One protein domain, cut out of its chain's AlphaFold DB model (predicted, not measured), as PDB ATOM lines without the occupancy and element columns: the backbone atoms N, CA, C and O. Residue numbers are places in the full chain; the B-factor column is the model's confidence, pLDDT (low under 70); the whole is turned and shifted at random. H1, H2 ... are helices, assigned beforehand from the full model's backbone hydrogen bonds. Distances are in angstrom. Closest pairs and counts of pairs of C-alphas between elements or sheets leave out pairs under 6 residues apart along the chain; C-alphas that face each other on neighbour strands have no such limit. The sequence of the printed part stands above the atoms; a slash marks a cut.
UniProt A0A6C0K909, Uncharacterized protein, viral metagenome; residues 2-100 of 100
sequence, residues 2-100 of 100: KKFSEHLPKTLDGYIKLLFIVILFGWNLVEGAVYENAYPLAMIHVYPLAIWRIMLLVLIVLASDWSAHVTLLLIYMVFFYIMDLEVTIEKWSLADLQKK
ATOM      1  N   LYS A   2      48.073   6.860   2.997       58.44
ATOM      2  CA  LYS A   2      47.493   6.728   4.362       58.44
ATOM      3  C   LYS A   2      46.109   6.054   4.435       58.44
ATOM      4  O   LYS A   2      45.838   5.330   5.379       58.44
ATOM      5  N   LYS A   3      45.260   6.242   3.419       68.25
ATOM      6  CA  LYS A   3      43.879   5.725   3.410       68.25
ATOM      7  C   LYS A   3      43.783   4.191   3.330       68.25
ATOM      8  O   LYS A   3      42.786   3.624   3.742       68.25
ATOM      9  N   PHE A   4      44.817   3.512   2.818       65.94
ATOM     10  CA  PHE A   4      44.810   2.049   2.679       65.94
ATOM     11  C   PHE A   4      45.205   1.340   3.983       65.94
ATOM     12  O   PHE A   4      44.673   0.281   4.299       65.94
ATOM     13  N   SER A   5      46.088   1.948   4.787       63.97
ATOM     14  CA  SER A   5      46.514   1.357   6.063       63.97
ATOM     15  C   SER A   5      45.429   1.378   7.137       63.97
ATOM     16  O   SER A   5      45.556   0.683   8.138       63.97
ATOM     17  N   GLU A   6      44.370   2.167   6.958       70.88
ATOM     18  CA  GLU A   6      43.240   2.208   7.894       70.88
ATOM     19  C   GLU A   6      42.358   0.957   7.813       70.88
ATOM     20  O   GLU A   6      41.690   0.630   8.791       70.88
ATOM     21  N   HIS A   7      42.374   0.247   6.682       73.44
ATOM     22  CA  HIS A   7      41.591  -0.977   6.466       73.44
ATOM     23  C   HIS A   7      42.398  -2.255   6.719       73.44
ATOM     24  O   HIS A   7      41.838  -3.349   6.711       73.44
ATOM     25  N   LEU A   8      43.706  -2.124   6.960       77.19
ATOM     26  CA  LEU A   8      44.544  -3.252   7.336       77.19
ATOM     27  C   LEU A   8      44.224  -3.685   8.777       77.19
ATOM     28  O   LEU A   8      44.067  -2.837   9.665       77.19
ATOM     29  N   PRO A   9      44.138  -5.001   9.032       81.50
ATOM     30  CA  PRO A   9      43.952  -5.513  10.375       81.50
ATOM     31  C   PRO A   9      45.090  -5.048  11.284       81.50
ATOM     32  O   PRO A   9      46.260  -5.063  10.916       81.50
ATOM     33  N   LYS A  10      44.734  -4.633  12.499       86.88
ATOM     34  CA  LYS A  10      45.699  -4.170  13.509       86.88
ATOM     35  C   LYS A  10      46.099  -5.275  14.491       86.88
ATOM     36  O   LYS A  10      46.978  -5.065  15.320       86.88
ATOM     37  N   THR A  11      45.452  -6.436  14.409       93.31
ATOM     38  CA  THR A  11      45.658  -7.595  15.284       93.31
ATOM     39  C   THR A  11      46.325  -8.737  14.522       93.31
ATOM     40  O   THR A  11      46.110  -8.895  13.321       93.31
ATOM     41  N   LEU A  12      47.101  -9.566  15.232       93.94
ATOM     42  CA  LEU A  12      47.716 -10.771  14.662       93.94
ATOM     43  C   LEU A  12      46.663 -11.708  14.049       93.94
ATOM     44  O   LEU A  12      46.827 -12.151  12.918       93.94
ATOM     45  N   ASP A  13      45.550 -11.933  14.755       93.00
ATOM     46  CA  ASP A  13      44.408 -12.711  14.253       93.00
ATOM     47  C   ASP A  13      43.857 -12.147  12.933       93.00
ATOM     48  O   ASP A  13      43.596 -12.894  11.993       93.00
ATOM     49  N   GLY A  14      43.758 -10.822  12.809       93.56
ATOM     50  CA  GLY A  14      43.308 -10.190  11.574       93.56
ATOM     51  C   GLY A  14      44.270 -10.413  10.401       93.56
ATOM     52  O   GLY A  14      43.813 -10.668   9.288       93.56
ATOM     53  N   TYR A  15      45.587 -10.383  10.636       95.25
ATOM     54  CA  TYR A  15      46.574 -10.727   9.604       95.25
ATOM     55  C   TYR A  15      46.482 -12.193   9.182       95.25
ATOM     56  O   TYR A  15      46.549 -12.488   7.990       95.25
ATOM     57  N   ILE A  16      46.277 -13.105  10.136       95.56
ATOM     58  CA  ILE A  16      46.099 -14.533   9.847       95.56
ATOM     59  C   ILE A  16      44.831 -14.743   9.007       95.56
ATOM     60  O   ILE A  16      44.881 -15.421   7.984       95.56
ATOM     61  N   LYS A  17      43.713 -14.106   9.370       94.56
ATOM     62  CA  LYS A  17      42.469 -14.158   8.584       94.56
ATOM     63  C   LYS A  17      42.670 -13.642   7.164       94.56
ATOM     64  O   LYS A  17      42.217 -14.283   6.222       94.56
ATOM     65  N   LEU A  18      43.370 -12.518   7.000       95.06
ATOM     66  CA  LEU A  18      43.677 -11.966   5.681       95.06
ATOM     67  C   LEU A  18      44.531 -12.930   4.850       95.06
ATOM     68  O   LEU A  18      44.243 -13.137   3.675       95.06
ATOM     69  N   LEU A  19      45.540 -13.555   5.460       96.00
ATOM     70  CA  LEU A  19      46.371 -14.557   4.799       96.00
ATOM     71  C   LEU A  19      45.531 -15.745   4.311       96.00
ATOM     72  O   LEU A  19      45.626 -16.118   3.144       96.00
ATOM     73  N   PHE A  20      44.666 -16.295   5.168       95.88
ATOM     74  CA  PHE A  20      43.754 -17.381   4.791       95.88
ATOM     75  C   PHE A  20      42.801 -16.975   3.670       95.88
ATOM     76  O   PHE A  20      42.587 -17.755   2.747       95.88
ATOM     77  N   ILE A  21      42.265 -15.753   3.713       96.50
ATOM     78  CA  ILE A  21      41.416 -15.214   2.648       96.50
ATOM     79  C   ILE A  21      42.178 -15.183   1.323       96.50
ATOM     80  O   ILE A  21      41.663 -15.676   0.329       96.50
ATOM     81  N   VAL A  22      43.404 -14.654   1.301       96.94
ATOM     82  CA  VAL A  22      44.213 -14.574   0.073       96.94
ATOM     83  C   VAL A  22      44.530 -15.966  -0.475       96.94
ATOM     84  O   VAL A  22      44.385 -16.190  -1.675       96.94
ATOM     85  N   ILE A  23      44.912 -16.909   0.391       96.56
ATOM     86  CA  ILE A  23      45.223 -18.289  -0.007       96.56
ATOM     87  C   ILE A  23      43.981 -18.986  -0.568       96.56
ATOM     88  O   ILE A  23      44.027 -19.501  -1.681       96.56
ATOM     89  N   LEU A  24      42.869 -18.982   0.173       96.19
ATOM     90  CA  LEU A  24      41.641 -19.655  -0.251       96.19
ATOM     91  C   LEU A  24      41.041 -18.999  -1.491       96.19
ATOM     92  O   LEU A  24      40.523 -19.696  -2.357       96.19
ATOM     93  N   PHE A  25      41.109 -17.675  -1.604       96.50
ATOM     94  CA  PHE A  25      40.664 -16.975  -2.802       96.50
ATOM     95  C   PHE A  25      41.504 -17.374  -4.018       96.50
ATOM     96  O   PHE A  25      40.940 -17.728  -5.049       96.50
ATOM     97  N   GLY A  26      42.836 -17.380  -3.885       95.50
ATOM     98  CA  GLY A  26      43.736 -17.825  -4.949       95.50
ATOM     99  C   GLY A  26      43.472 -19.271  -5.363       95.50
ATOM    100  O   GLY A  26      43.359 -19.550  -6.551       95.50
ATOM    101  N   TRP A  27      43.292 -20.166  -4.389       93.12
ATOM    102  CA  TRP A  27      42.940 -21.565  -4.635       93.12
ATOM    103  C   TRP A  27      41.623 -21.699  -5.406       93.12
ATOM    104  O   TRP A  27      41.592 -22.320  -6.461       93.12
ATOM    105  N   ASN A  28      40.548 -21.067  -4.925       94.00
ATOM    106  CA  ASN A  28      39.238 -21.103  -5.581       94.00
ATOM    107  C   ASN A  28      39.275 -20.530  -7.001       94.00
ATOM    108  O   ASN A  28      38.547 -21.000  -7.866       94.00
ATOM    109  N   LEU A  29      40.104 -19.512  -7.244       93.81
ATOM    110  CA  LEU A  29      40.260 -18.923  -8.569       93.81
ATOM    111  C   LEU A  29      40.966 -19.888  -9.530       93.81
ATOM    112  O   LEU A  29      40.584 -19.957 -10.693       93.81
ATOM    113  N   VAL A  30      41.964 -20.637  -9.048       90.25
ATOM    114  CA  VAL A  30      42.651 -21.669  -9.838       90.25
ATOM    115  C   VAL A  30      41.723 -22.851 -10.107       90.25
ATOM    116  O   VAL A  30      41.490 -23.163 -11.270       90.25
ATOM    117  N   GLU A  31      41.149 -23.461  -9.069       87.06
ATOM    118  CA  GLU A  31      40.261 -24.623  -9.234       87.06
ATOM    119  C   GLU A  31      39.008 -24.263 -10.039       87.06
ATOM    120  O   GLU A  31      38.634 -24.978 -10.958       87.06
ATOM    121  N   GLY A  32      38.404 -23.096  -9.797       85.12
ATOM    122  CA  GLY A  32      37.243 -22.638 -10.562       85.12
ATOM    123  C   GLY A  32      37.540 -22.293 -12.029       85.12
ATOM    124  O   GLY A  32      36.605 -22.168 -12.821       85.12
ATOM    125  N   ALA A  33      38.809 -22.114 -12.407       86.38
ATOM    126  CA  ALA A  33      39.219 -21.852 -13.789       86.38
ATOM    127  C   ALA A  33      39.640 -23.120 -14.548       86.38
ATOM    128  O   ALA A  33      39.672 -23.106 -15.782       86.38
ATOM    129  N   VAL A  34      39.976 -24.203 -13.842       81.19
ATOM    130  CA  VAL A  34      40.403 -25.468 -14.443       81.19
ATOM    131  C   VAL A  34      39.191 -26.383 -14.573       81.19
ATOM    132  O   VAL A  34      38.612 -26.818 -13.588       81.19
ATOM    133  N   TYR A  35      38.808 -26.698 -15.808       64.38
ATOM    134  CA  TYR A  35      37.775 -27.698 -16.055       64.38
ATOM    135  C   TYR A  35      38.385 -29.094 -15.852       64.38
ATOM    136  O   TYR A  35      39.331 -29.443 -16.557       64.38
ATOM    137  N   GLU A  36      37.850 -29.872 -14.903       66.81
ATOM    138  CA  GLU A  36      38.238 -31.267 -14.619       66.81
ATOM    139  C   GLU A  36      39.683 -31.436 -14.125       66.81
ATOM    140  O   GLU A  36      40.507 -32.124 -14.741       66.81
ATOM    141  N   ASN A  37      40.004 -30.820 -12.988       71.56
ATOM    142  CA  ASN A  37      41.319 -30.998 -12.389       71.56
ATOM    143  C   ASN A  37      41.544 -32.464 -11.969       71.56
ATOM    144  O   ASN A  37      40.692 -33.105 -11.350       71.56
ATOM    145  N   ALA A  38      42.709 -33.018 -12.308       73.38
ATOM    146  CA  ALA A  38      43.050 -34.391 -11.957       73.38
ATOM    147  C   ALA A  38      43.479 -34.456 -10.486       73.38
ATOM    148  O   ALA A  38      44.629 -34.173 -10.142       73.38
ATOM    149  N   TYR A  39      42.553 -34.846  -9.610       75.62
ATOM    150  CA  TYR A  39      42.851 -34.961  -8.186       75.62
ATOM    151  C   TYR A  39      43.824 -36.114  -7.890       75.62
ATOM    152  O   TYR A  39      43.781 -37.164  -8.541       75.62
ATOM    153  N   PRO A  40      44.684 -35.971  -6.865       81.69
ATOM    154  CA  PRO A  40      45.532 -37.060  -6.403       81.69
ATOM    155  C   PRO A  40      44.710 -38.294  -6.007       81.69
ATOM    156  O   PRO A  40      43.679 -38.173  -5.344       81.69
ATOM    157  N   LEU A  41      45.224 -39.495  -6.299       79.69
ATOM    158  CA  LEU A  41      44.570 -40.773  -5.959       79.69
ATOM    159  C   LEU A  41      44.163 -40.875  -4.480       79.69
ATOM    160  O   LEU A  41      43.124 -41.444  -4.158       79.69
ATOM    161  N   ALA A  42      44.954 -40.294  -3.575       81.88
ATOM    162  CA  ALA A  42      44.625 -40.264  -2.153       81.88
ATOM    163  C   ALA A  42      43.303 -39.525  -1.868       81.88
ATOM    164  O   ALA A  42      42.502 -40.019  -1.082       81.88
ATOM    165  N   MET A  43      43.053 -38.388  -2.530       82.12
ATOM    166  CA  MET A  43      41.811 -37.616  -2.382       82.12
ATOM    167  C   MET A  43      40.610 -38.357  -2.977       82.12
ATOM    168  O   MET A  43      39.538 -38.388  -2.373       82.12
ATOM    169  N   ILE A  44      40.820 -39.030  -4.112       80.44
ATOM    170  CA  ILE A  44      39.796 -39.864  -4.753       80.44
ATOM    171  C   ILE A  44      39.385 -41.018  -3.827       80.44
ATOM    172  O   ILE A  44      38.198 -41.253  -3.632       80.44
ATOM    173  N   HIS A  45      40.340 -41.709  -3.195       83.69
ATOM    174  CA  HIS A  45      40.039 -42.846  -2.319       83.69
ATOM    175  C   HIS A  45      39.344 -42.466  -1.008       83.69
ATOM    176  O   HIS A  45      38.563 -43.261  -0.484       83.69
ATOM    177  N   VAL A  46      39.611 -41.277  -0.458       86.19
ATOM    178  CA  VAL A  46      38.954 -40.843   0.788       86.19
ATOM    179  C   VAL A  46      37.561 -40.270   0.549       86.19
ATOM    180  O   VAL A  46      36.735 -40.311   1.458       86.19
ATOM    181  N   TYR A  47      37.256 -39.783  -0.656       84.44
ATOM    182  CA  TYR A  47      35.968 -39.155  -0.956       84.44
ATOM    183  C   TYR A  47      34.734 -40.052  -0.733       84.44
ATOM    184  O   TYR A  47      33.769 -39.569  -0.127       84.44
ATOM    185  N   PRO A  48      34.729 -41.345  -1.128       85.06
ATOM    186  CA  PRO A  48      33.621 -42.253  -0.838       85.06
ATOM    187  C   PRO A  48      33.337 -42.400   0.660       85.06
ATOM    188  O   PRO A  48      32.181 -42.598   1.050       85.06
ATOM    189  N   LEU A  49      34.356 -42.246   1.511       89.00
ATOM    190  CA  LEU A  49      34.220 -42.390   2.954       89.00
ATOM    191  C   LEU A  49      33.346 -41.264   3.518       89.00
ATOM    192  O   LEU A  49      33.694 -40.086   3.469       89.00
ATOM    193  N   ALA A  50      32.217 -41.630   4.129       87.88
ATOM    194  CA  ALA A  50      31.305 -40.663   4.743       87.88
ATOM    195  C   ALA A  50      31.996 -39.792   5.804       87.88
ATOM    196  O   ALA A  50      31.683 -38.608   5.928       87.88
ATOM    197  N   ILE A  51      32.977 -40.356   6.517       92.12
ATOM    198  CA  ILE A  51      33.737 -39.631   7.536       92.12
ATOM    199  C   ILE A  51      34.506 -38.443   6.951       92.12
ATOM    200  O   ILE A  51      34.553 -37.395   7.583       92.12
ATOM    201  N   TRP A  52      35.016 -38.553   5.720       91.75
ATOM    202  CA  TRP A  52      35.710 -37.452   5.055       91.75
ATOM    203  C   TRP A  52      34.768 -36.274   4.794       91.75
ATOM    204  O   TRP A  52      35.079 -35.134   5.130       91.75
ATOM    205  N   ARG A  53      33.559 -36.549   4.288       90.12
ATOM    206  CA  ARG A  53      32.538 -35.514   4.052       90.12
ATOM    207  C   ARG A  53      32.094 -34.847   5.356       90.12
ATOM    208  O   ARG A  53      31.950 -33.630   5.400       90.12
ATOM    209  N   ILE A  54      31.940 -35.621   6.432       94.56
ATOM    210  CA  ILE A  54      31.622 -35.083   7.764       94.56
ATOM    211  C   ILE A  54      32.754 -34.180   8.267       94.56
ATOM    212  O   ILE A  54      32.478 -33.104   8.789       94.56
ATOM    213  N   MET A  55      34.019 -34.567   8.078       95.31
ATOM    214  CA  MET A  55      35.164 -33.735   8.462       95.31
ATOM    215  C   MET A  55      35.173 -32.386   7.733       95.31
ATOM    216  O   MET A  55      35.422 -31.365   8.372       95.31
ATOM    217  N   LEU A  56      34.848 -32.352   6.434       94.38
ATOM    218  CA  LEU A  56      34.724 -31.097   5.679       94.38
ATOM    219  C   LEU A  56      33.606 -30.201   6.234       94.38
ATOM    220  O   LEU A  56      33.796 -28.994   6.377       94.38
ATOM    221  N   LEU A  57      32.461 -30.780   6.607       95.50
ATOM    222  CA  LEU A  57      31.364 -30.031   7.231       95.50
ATOM    223  C   LEU A  57      31.754 -29.481   8.607       95.50
ATOM    224  O   LEU A  57      31.495 -28.316   8.898       95.50
ATOM    225  N   VAL A  58      32.417 -30.288   9.440       96.81
ATOM    226  CA  VAL A  58      32.937 -29.842  10.743       96.81
ATOM    227  C   VAL A  58      33.930 -28.695  10.558       96.81
ATOM    228  O   VAL A  58      33.864 -27.712  11.291       96.81
ATOM    229  N   LEU A  59      34.800 -28.770   9.548       96.12
ATOM    230  CA  LEU A  59      35.740 -27.699   9.227       96.12
ATOM    231  C   LEU A  59      35.020 -26.386   8.875       96.12
ATOM    232  O   LEU A  59      35.420 -25.333   9.369       96.12
ATOM    233  N   ILE A  60      33.939 -26.440   8.087       96.88
ATOM    234  CA  ILE A  60      33.109 -25.262   7.768       96.88
ATOM    235  C   ILE A  60      32.480 -24.677   9.038       96.88
ATOM    236  O   ILE A  60      32.505 -23.463   9.232       96.88
ATOM    237  N   VAL A  61      31.946 -25.524   9.924       97.38
ATOM    238  CA  VAL A  61      31.331 -25.069  11.181       97.38
ATOM    239  C   VAL A  61      32.361 -24.375  12.074       97.38
ATOM    240  O   VAL A  61      32.098 -23.278  12.562       97.38
ATOM    241  N   LEU A  62      33.553 -24.952  12.237       96.88
ATOM    242  CA  LEU A  62      34.628 -24.335  13.021       96.88
ATOM    243  C   LEU A  62      35.110 -23.018  12.394       96.88
ATOM    244  O   LEU A  62      35.375 -22.053  13.107       96.88
ATOM    245  N   ALA A  63      35.181 -22.947  11.062       96.12
ATOM    246  CA  ALA A  63      35.518 -21.710  10.364       96.12
ATOM    247  C   ALA A  63      34.450 -20.618  10.563       96.12
ATOM    248  O   ALA A  63      34.814 -19.440  10.652       96.12
ATOM    249  N   SER A  64      33.168 -20.998  10.676       96.81
ATOM    250  CA  SER A  64      32.041 -20.062  10.831       96.81
ATOM    251  C   SER A  64      32.124 -19.229  12.102       96.81
ATOM    252  O   SER A  64      31.845 -18.030  12.059       96.81
ATOM    253  N   ASP A  65      32.599 -19.834  13.190       96.31
ATOM    254  CA  ASP A  65      32.833 -19.145  14.458       96.31
ATOM    255  C   ASP A  65      34.046 -18.200  14.379       96.31
ATOM    256  O   ASP A  65      34.074 -17.132  14.989       96.31
ATOM    257  N   TRP A  66      35.046 -18.542  13.560       95.69
ATOM    258  CA  TRP A  66      36.282 -17.766  13.458       95.69
ATOM    259  C   TRP A  66      36.184 -16.558  12.511       95.69
ATOM    260  O   TRP A  66      36.654 -15.462  12.845       95.69
ATOM    261  N   SER A  67      35.625 -16.730  11.306       96.00
ATOM    262  CA  SER A  67      35.473 -15.658  10.311       96.00
ATOM    263  C   SER A  67      34.481 -16.018   9.203       96.00
ATOM    264  O   SER A  67      34.705 -16.947   8.423       96.00
ATOM    265  N   ALA A  68      33.444 -15.192   9.033       96.12
ATOM    266  CA  ALA A  68      32.457 -15.349   7.961       96.12
ATOM    267  C   ALA A  68      33.082 -15.342   6.549       96.12
ATOM    268  O   ALA A  68      32.673 -16.113   5.685       96.12
ATOM    269  N   HIS A  69      34.113 -14.521   6.319       95.50
ATOM    270  CA  HIS A  69      34.785 -14.430   5.015       95.50
ATOM    271  C   HIS A  69      35.583 -15.697   4.691       95.50
ATOM    272  O   HIS A  69      35.510 -16.207   3.576       95.50
ATOM    273  N   VAL A  70      36.321 -16.223   5.677       96.56
ATOM    274  CA  VAL A  70      37.064 -17.487   5.529       96.56
ATOM    275  C   VAL A  70      36.082 -18.627   5.283       96.56
ATOM    276  O   VAL A  70      36.296 -19.431   4.386       96.56
ATOM    277  N   THR A  71      34.974 -18.644   6.021       97.69
ATOM    278  CA  THR A  71      33.914 -19.653   5.886       97.69
ATOM    279  C   THR A  71      33.331 -19.687   4.486       97.69
ATOM    280  O   THR A  71      33.234 -20.759   3.899       97.69
ATOM    281  N   LEU A  72      32.989 -18.527   3.922       97.38
ATOM    282  CA  LEU A  72      32.439 -18.446   2.573       97.38
ATOM    283  C   LEU A  72      33.414 -19.014   1.531       97.38
ATOM    284  O   LEU A  72      33.021 -19.812   0.684       97.38
ATOM    285  N   LEU A  73      34.694 -18.649   1.617       97.44
ATOM    286  CA  LEU A  73      35.722 -19.164   0.708       97.44
ATOM    287  C   LEU A  73      35.968 -20.665   0.889       97.44
ATOM    288  O   LEU A  73      36.243 -21.366  -0.082       97.44
ATOM    289  N   LEU A  74      35.853 -21.162   2.118       96.88
ATOM    290  CA  LEU A  74      35.996 -22.580   2.420       96.88
ATOM    291  C   LEU A  74      34.802 -23.391   1.897       96.88
ATOM    292  O   LEU A  74      34.992 -24.492   1.392       96.88
ATOM    293  N   ILE A  75      33.589 -22.828   1.937       96.69
ATOM    294  CA  ILE A  75      32.402 -23.411   1.297       96.69
ATOM    295  C   ILE A  75      32.616 -23.530  -0.213       96.69
ATOM    296  O   ILE A  75      32.377 -24.603  -0.760       96.69
ATOM    297  N   TYR A  76      33.104 -22.479  -0.882       95.31
ATOM    298  CA  TYR A  76      33.418 -22.554  -2.315       95.31
ATOM    299  C   TYR A  76      34.487 -23.607  -2.620       95.31
ATOM    300  O   TYR A  76      34.321 -24.390  -3.550       95.31
ATOM    301  N   MET A  77      35.527 -23.693  -1.786       94.44
ATOM    302  CA  MET A  77      36.594 -24.680  -1.957       94.44
ATOM    303  C   MET A  77      36.039 -26.104  -1.877       94.44
ATOM    304  O   MET A  77      36.340 -26.941  -2.723       94.44
ATOM    305  N   VAL A  78      35.204 -26.378  -0.869       93.06
ATOM    306  CA  VAL A  78      34.548 -27.681  -0.700       93.06
ATOM    307  C   VAL A  78      33.578 -27.960  -1.846       93.06
ATOM    308  O   VAL A  78      33.512 -29.091  -2.316       93.06
ATOM    309  N   PHE A  79      32.850 -26.950  -2.318       91.94
ATOM    310  CA  PHE A  79      31.944 -27.085  -3.453       91.94
ATOM    311  C   PHE A  79      32.690 -27.508  -4.723       91.94
ATOM    312  O   PHE A  79      32.332 -28.528  -5.306       91.94
ATOM    313  N   PHE A  80      33.751 -26.793  -5.116       89.56
ATOM    314  CA  PHE A  80      34.545 -27.154  -6.297       89.56
ATOM    315  C   PHE A  80      35.180 -28.539  -6.156       89.56
ATOM    316  O   PHE A  80      35.057 -29.362  -7.057       89.56
ATOM    317  N   TYR A  81      35.732 -28.846  -4.980       87.50
ATOM    318  CA  TYR A  81      36.282 -30.167  -4.674       87.50
ATOM    319  C   TYR A  81      35.270 -31.305  -4.891       87.50
ATOM    320  O   TYR A  81      35.610 -32.339  -5.461       87.50
ATOM    321  N   ILE A  82      34.025 -31.134  -4.432       87.31
ATOM    322  CA  ILE A  82      32.969 -32.144  -4.595       87.31
ATOM    323  C   ILE A  82      32.566 -32.272  -6.068       87.31
ATOM    324  O   ILE A  82      32.488 -33.393  -6.571       87.31
ATOM    325  N   MET A  83      32.343 -31.143  -6.748       85.75
ATOM    326  CA  MET A  83      31.932 -31.113  -8.155       85.75
ATOM    327  C   MET A  83      32.944 -31.822  -9.058       85.75
ATOM    328  O   MET A  83      32.563 -32.642  -9.891       85.75
ATOM    329  N   ASP A  84      34.234 -31.556  -8.863       83.19
ATOM    330  CA  ASP A  84      35.269 -32.174  -9.684       83.19
ATOM    331  C   ASP A  84      35.445 -33.663  -9.385       83.19
ATOM    332  O   ASP A  84      35.717 -34.457 -10.289       83.19
ATOM    333  N   LEU A  85      35.310 -34.073  -8.121       80.31
ATOM    334  CA  LEU A  85      35.479 -35.474  -7.748       80.31
ATOM    335  C   LEU A  85      34.352 -36.361  -8.251       80.31
ATOM    336  O   LEU A  85      34.621 -37.509  -8.595       80.31
ATOM    337  N   GLU A  86      33.124 -35.856  -8.325       71.06
ATOM    338  CA  GLU A  86      32.008 -36.597  -8.912       71.06
ATOM    339  C   GLU A  86      32.291 -36.931 -10.386       71.06
ATOM    340  O   GLU A  86      32.218 -38.097 -10.782       71.06
ATOM    341  N   VAL A  87      32.768 -35.946 -11.153       70.06
ATOM    342  CA  VAL A  87      33.186 -36.130 -12.553       70.06
ATOM    343  C   VAL A  87      34.414 -37.044 -12.659       70.06
ATOM    344  O   VAL A  87      34.488 -37.927 -13.517       70.06
ATOM    345  N   THR A  88      35.393 -36.863 -11.772       66.94
ATOM    346  CA  THR A  88      36.643 -37.635 -11.790       66.94
ATOM    347  C   THR A  88      36.386 -39.110 -11.477       66.94
ATOM    348  O   THR A  88      36.915 -39.984 -12.161       66.94
ATOM    349  N   ILE A  89      35.543 -39.420 -10.490       68.75
ATOM    350  CA  ILE A  89      35.204 -40.801 -10.119       68.75
ATOM    351  C   ILE A  89      34.494 -41.526 -11.258       68.75
ATOM    352  O   ILE A  89      34.805 -42.691 -11.510       68.75
ATOM    353  N   GLU A  90      33.591 -40.857 -11.975       66.38
ATOM    354  CA  GLU A  90      32.923 -41.441 -13.140       66.38
ATOM    355  C   GLU A  90      33.939 -41.829 -14.227       66.38
ATOM    356  O   GLU A  90      33.922 -42.955 -14.731       66.38
ATOM    357  N   LYS A  91      34.906 -40.950 -14.518       67.25
ATOM    358  CA  LYS A  91      35.977 -41.234 -15.488       67.25
ATOM    359  C   LYS A  91      36.886 -42.386 -15.062       67.25
ATOM    360  O   LYS A  91      37.220 -43.229 -15.894       67.25
ATOM    361  N   TRP A  92      37.282 -42.445 -13.790       62.97
ATOM    362  CA  TRP A  92      38.134 -43.527 -13.279       62.97
ATOM    363  C   TRP A  92      37.401 -44.869 -13.227       62.97
ATOM    364  O   TRP A  92      37.960 -45.877 -13.648       62.97
ATOM    365  N   SER A  93      36.129 -44.872 -12.821       61.84
ATOM    366  CA  SER A  93      35.240 -46.039 -12.893       61.84
ATOM    367  C   SER A  93      35.214 -46.642 -14.305       61.84
ATOM    368  O   SER A  93      35.405 -47.846 -14.480       61.84
ATOM    369  N   LEU A  94      35.061 -45.802 -15.334       59.72
ATOM    370  CA  LEU A  94      35.060 -46.237 -16.733       59.72
ATOM    371  C   LEU A  94      36.437 -46.729 -17.207       59.72
ATOM    372  O   LEU A  94      36.519 -47.735 -17.913       59.72
ATOM    373  N   ALA A  95      37.521 -46.058 -16.811       61.38
ATOM    374  CA  ALA A  95      38.884 -46.457 -17.168       61.38
ATOM    375  C   ALA A  95      39.294 -47.802 -16.539       61.38
ATOM    376  O   ALA A  95      39.986 -48.598 -17.178       61.38
ATOM    377  N   ASP A  96      38.847 -48.084 -15.316       59.12
ATOM    378  CA  ASP A  96      39.080 -49.364 -14.646       59.12
ATOM    379  C   ASP A  96      38.251 -50.502 -15.265       59.12
ATOM    380  O   ASP A  96      38.717 -51.642 -15.325       59.12
ATOM    381  N   LEU A  97      37.057 -50.205 -15.794       53.34
ATOM    382  CA  LEU A  97      36.250 -51.162 -16.560       53.34
ATOM    383  C   LEU A  97      36.879 -51.514 -17.917       53.34
ATOM    384  O   LEU A  97      36.742 -52.649 -18.358       53.34
ATOM    385  N   GLN A  98      37.589 -50.584 -18.562       55.31
ATOM    386  CA  GLN A  98      38.280 -50.824 -19.839       55.31
ATOM    387  C   GLN A  98      39.590 -51.620 -19.708       55.31
ATOM    388  O   GLN A  98      40.124 -52.087 -20.712       55.31
ATOM    389  N   LYS A  99      40.132 -51.763 -18.491       55.50
ATOM    390  CA  LYS A  99      41.350 -52.547 -18.218       55.50
ATOM    391  C   LYS A  99      41.079 -54.014 -17.860       55.50
ATOM    392  O   LYS A  99      42.040 -54.744 -17.610       55.50
ATOM    393  N   LYS A 100      39.813 -54.431 -17.796       45.97
ATOM    394  CA  LYS A 100      39.397 -55.831 -17.618       45.97
ATOM    395  C   LYS A 100      39.085 -56.481 -18.957       45.97
ATOM    396  O   LYS A 100      39.378 -57.690 -19.062       45.97
TER     397      LYS A 100
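AT A GLANCE: This is residues 2 to 100 of the 100 residues of an uncharacterized protein of viral metagenome (UniProt A0A6C0K909). One long helix, H5, makes the backbone of a loose rod, with H2 and H4 packing on its first part and the short H3 crossing near it further along. H4 and H5 fold back on each other as a helical hairpin, and residues 2 to 7, which include H1, and residues 93 to 100 stick out at opposite ends. The printed part has 99 residues with five named helices, H1 to H5 in chain order, no named strand, and the class all helix. The radius of gyration of the C-alphas is 17.4 A, and the spans are 66 by 27 by 16 A.

IN THESE COORDINATES: H5 covers residues 68 to 97, 43.6 A from C-alpha 68 at (32.457, -15.349, 7.961) to C-alpha 97 at (36.250, -51.162, -16.560). H4, residues 50 to 66, is 25.0 A long. H2, residues 12 to 31, is 28.6 A long and begins with C-alpha 12 at (47.716, -10.771, 14.662). H3 covers residues 41 to 46 and H1 residues 2 to 5.

HOW THE PARTS SIT: H5 touches H4 with residues 70 to 78 alone, at a shallow tilt of 15 degrees, opposite ways; their closest C-alphas, of Ala 63 and Thr 71, are 5.2 A apart. H5 touches H2 with residues 69 to 80 alone, the same way at a shallow tilt of 32 degrees, only just short of steep; the closest C-alphas, of Ile 21 and Val 70, are 5.7 A apart. H2 and H4 are apart. H3 is close to H5 but not clearly touching, with the closest C-alphas, of Ile 44 and Leu 85, 6.8 A apart. H1 touches no helix. Every O i to N i+4 pair is within hydrogen-bond range in H2 and H3, against 11 of 13 in H4 and 25 of 26 in H5; H1 is too short for such a pair.

THE WHOLE: The farthest C-alphas, of Lys 2 and Lys 100, are 66.8 A apart. The printed part has no cut, and no link is long. The model's pLDDT is under 70 at residues 2 to 5, 35 to 36 and 88 to 100.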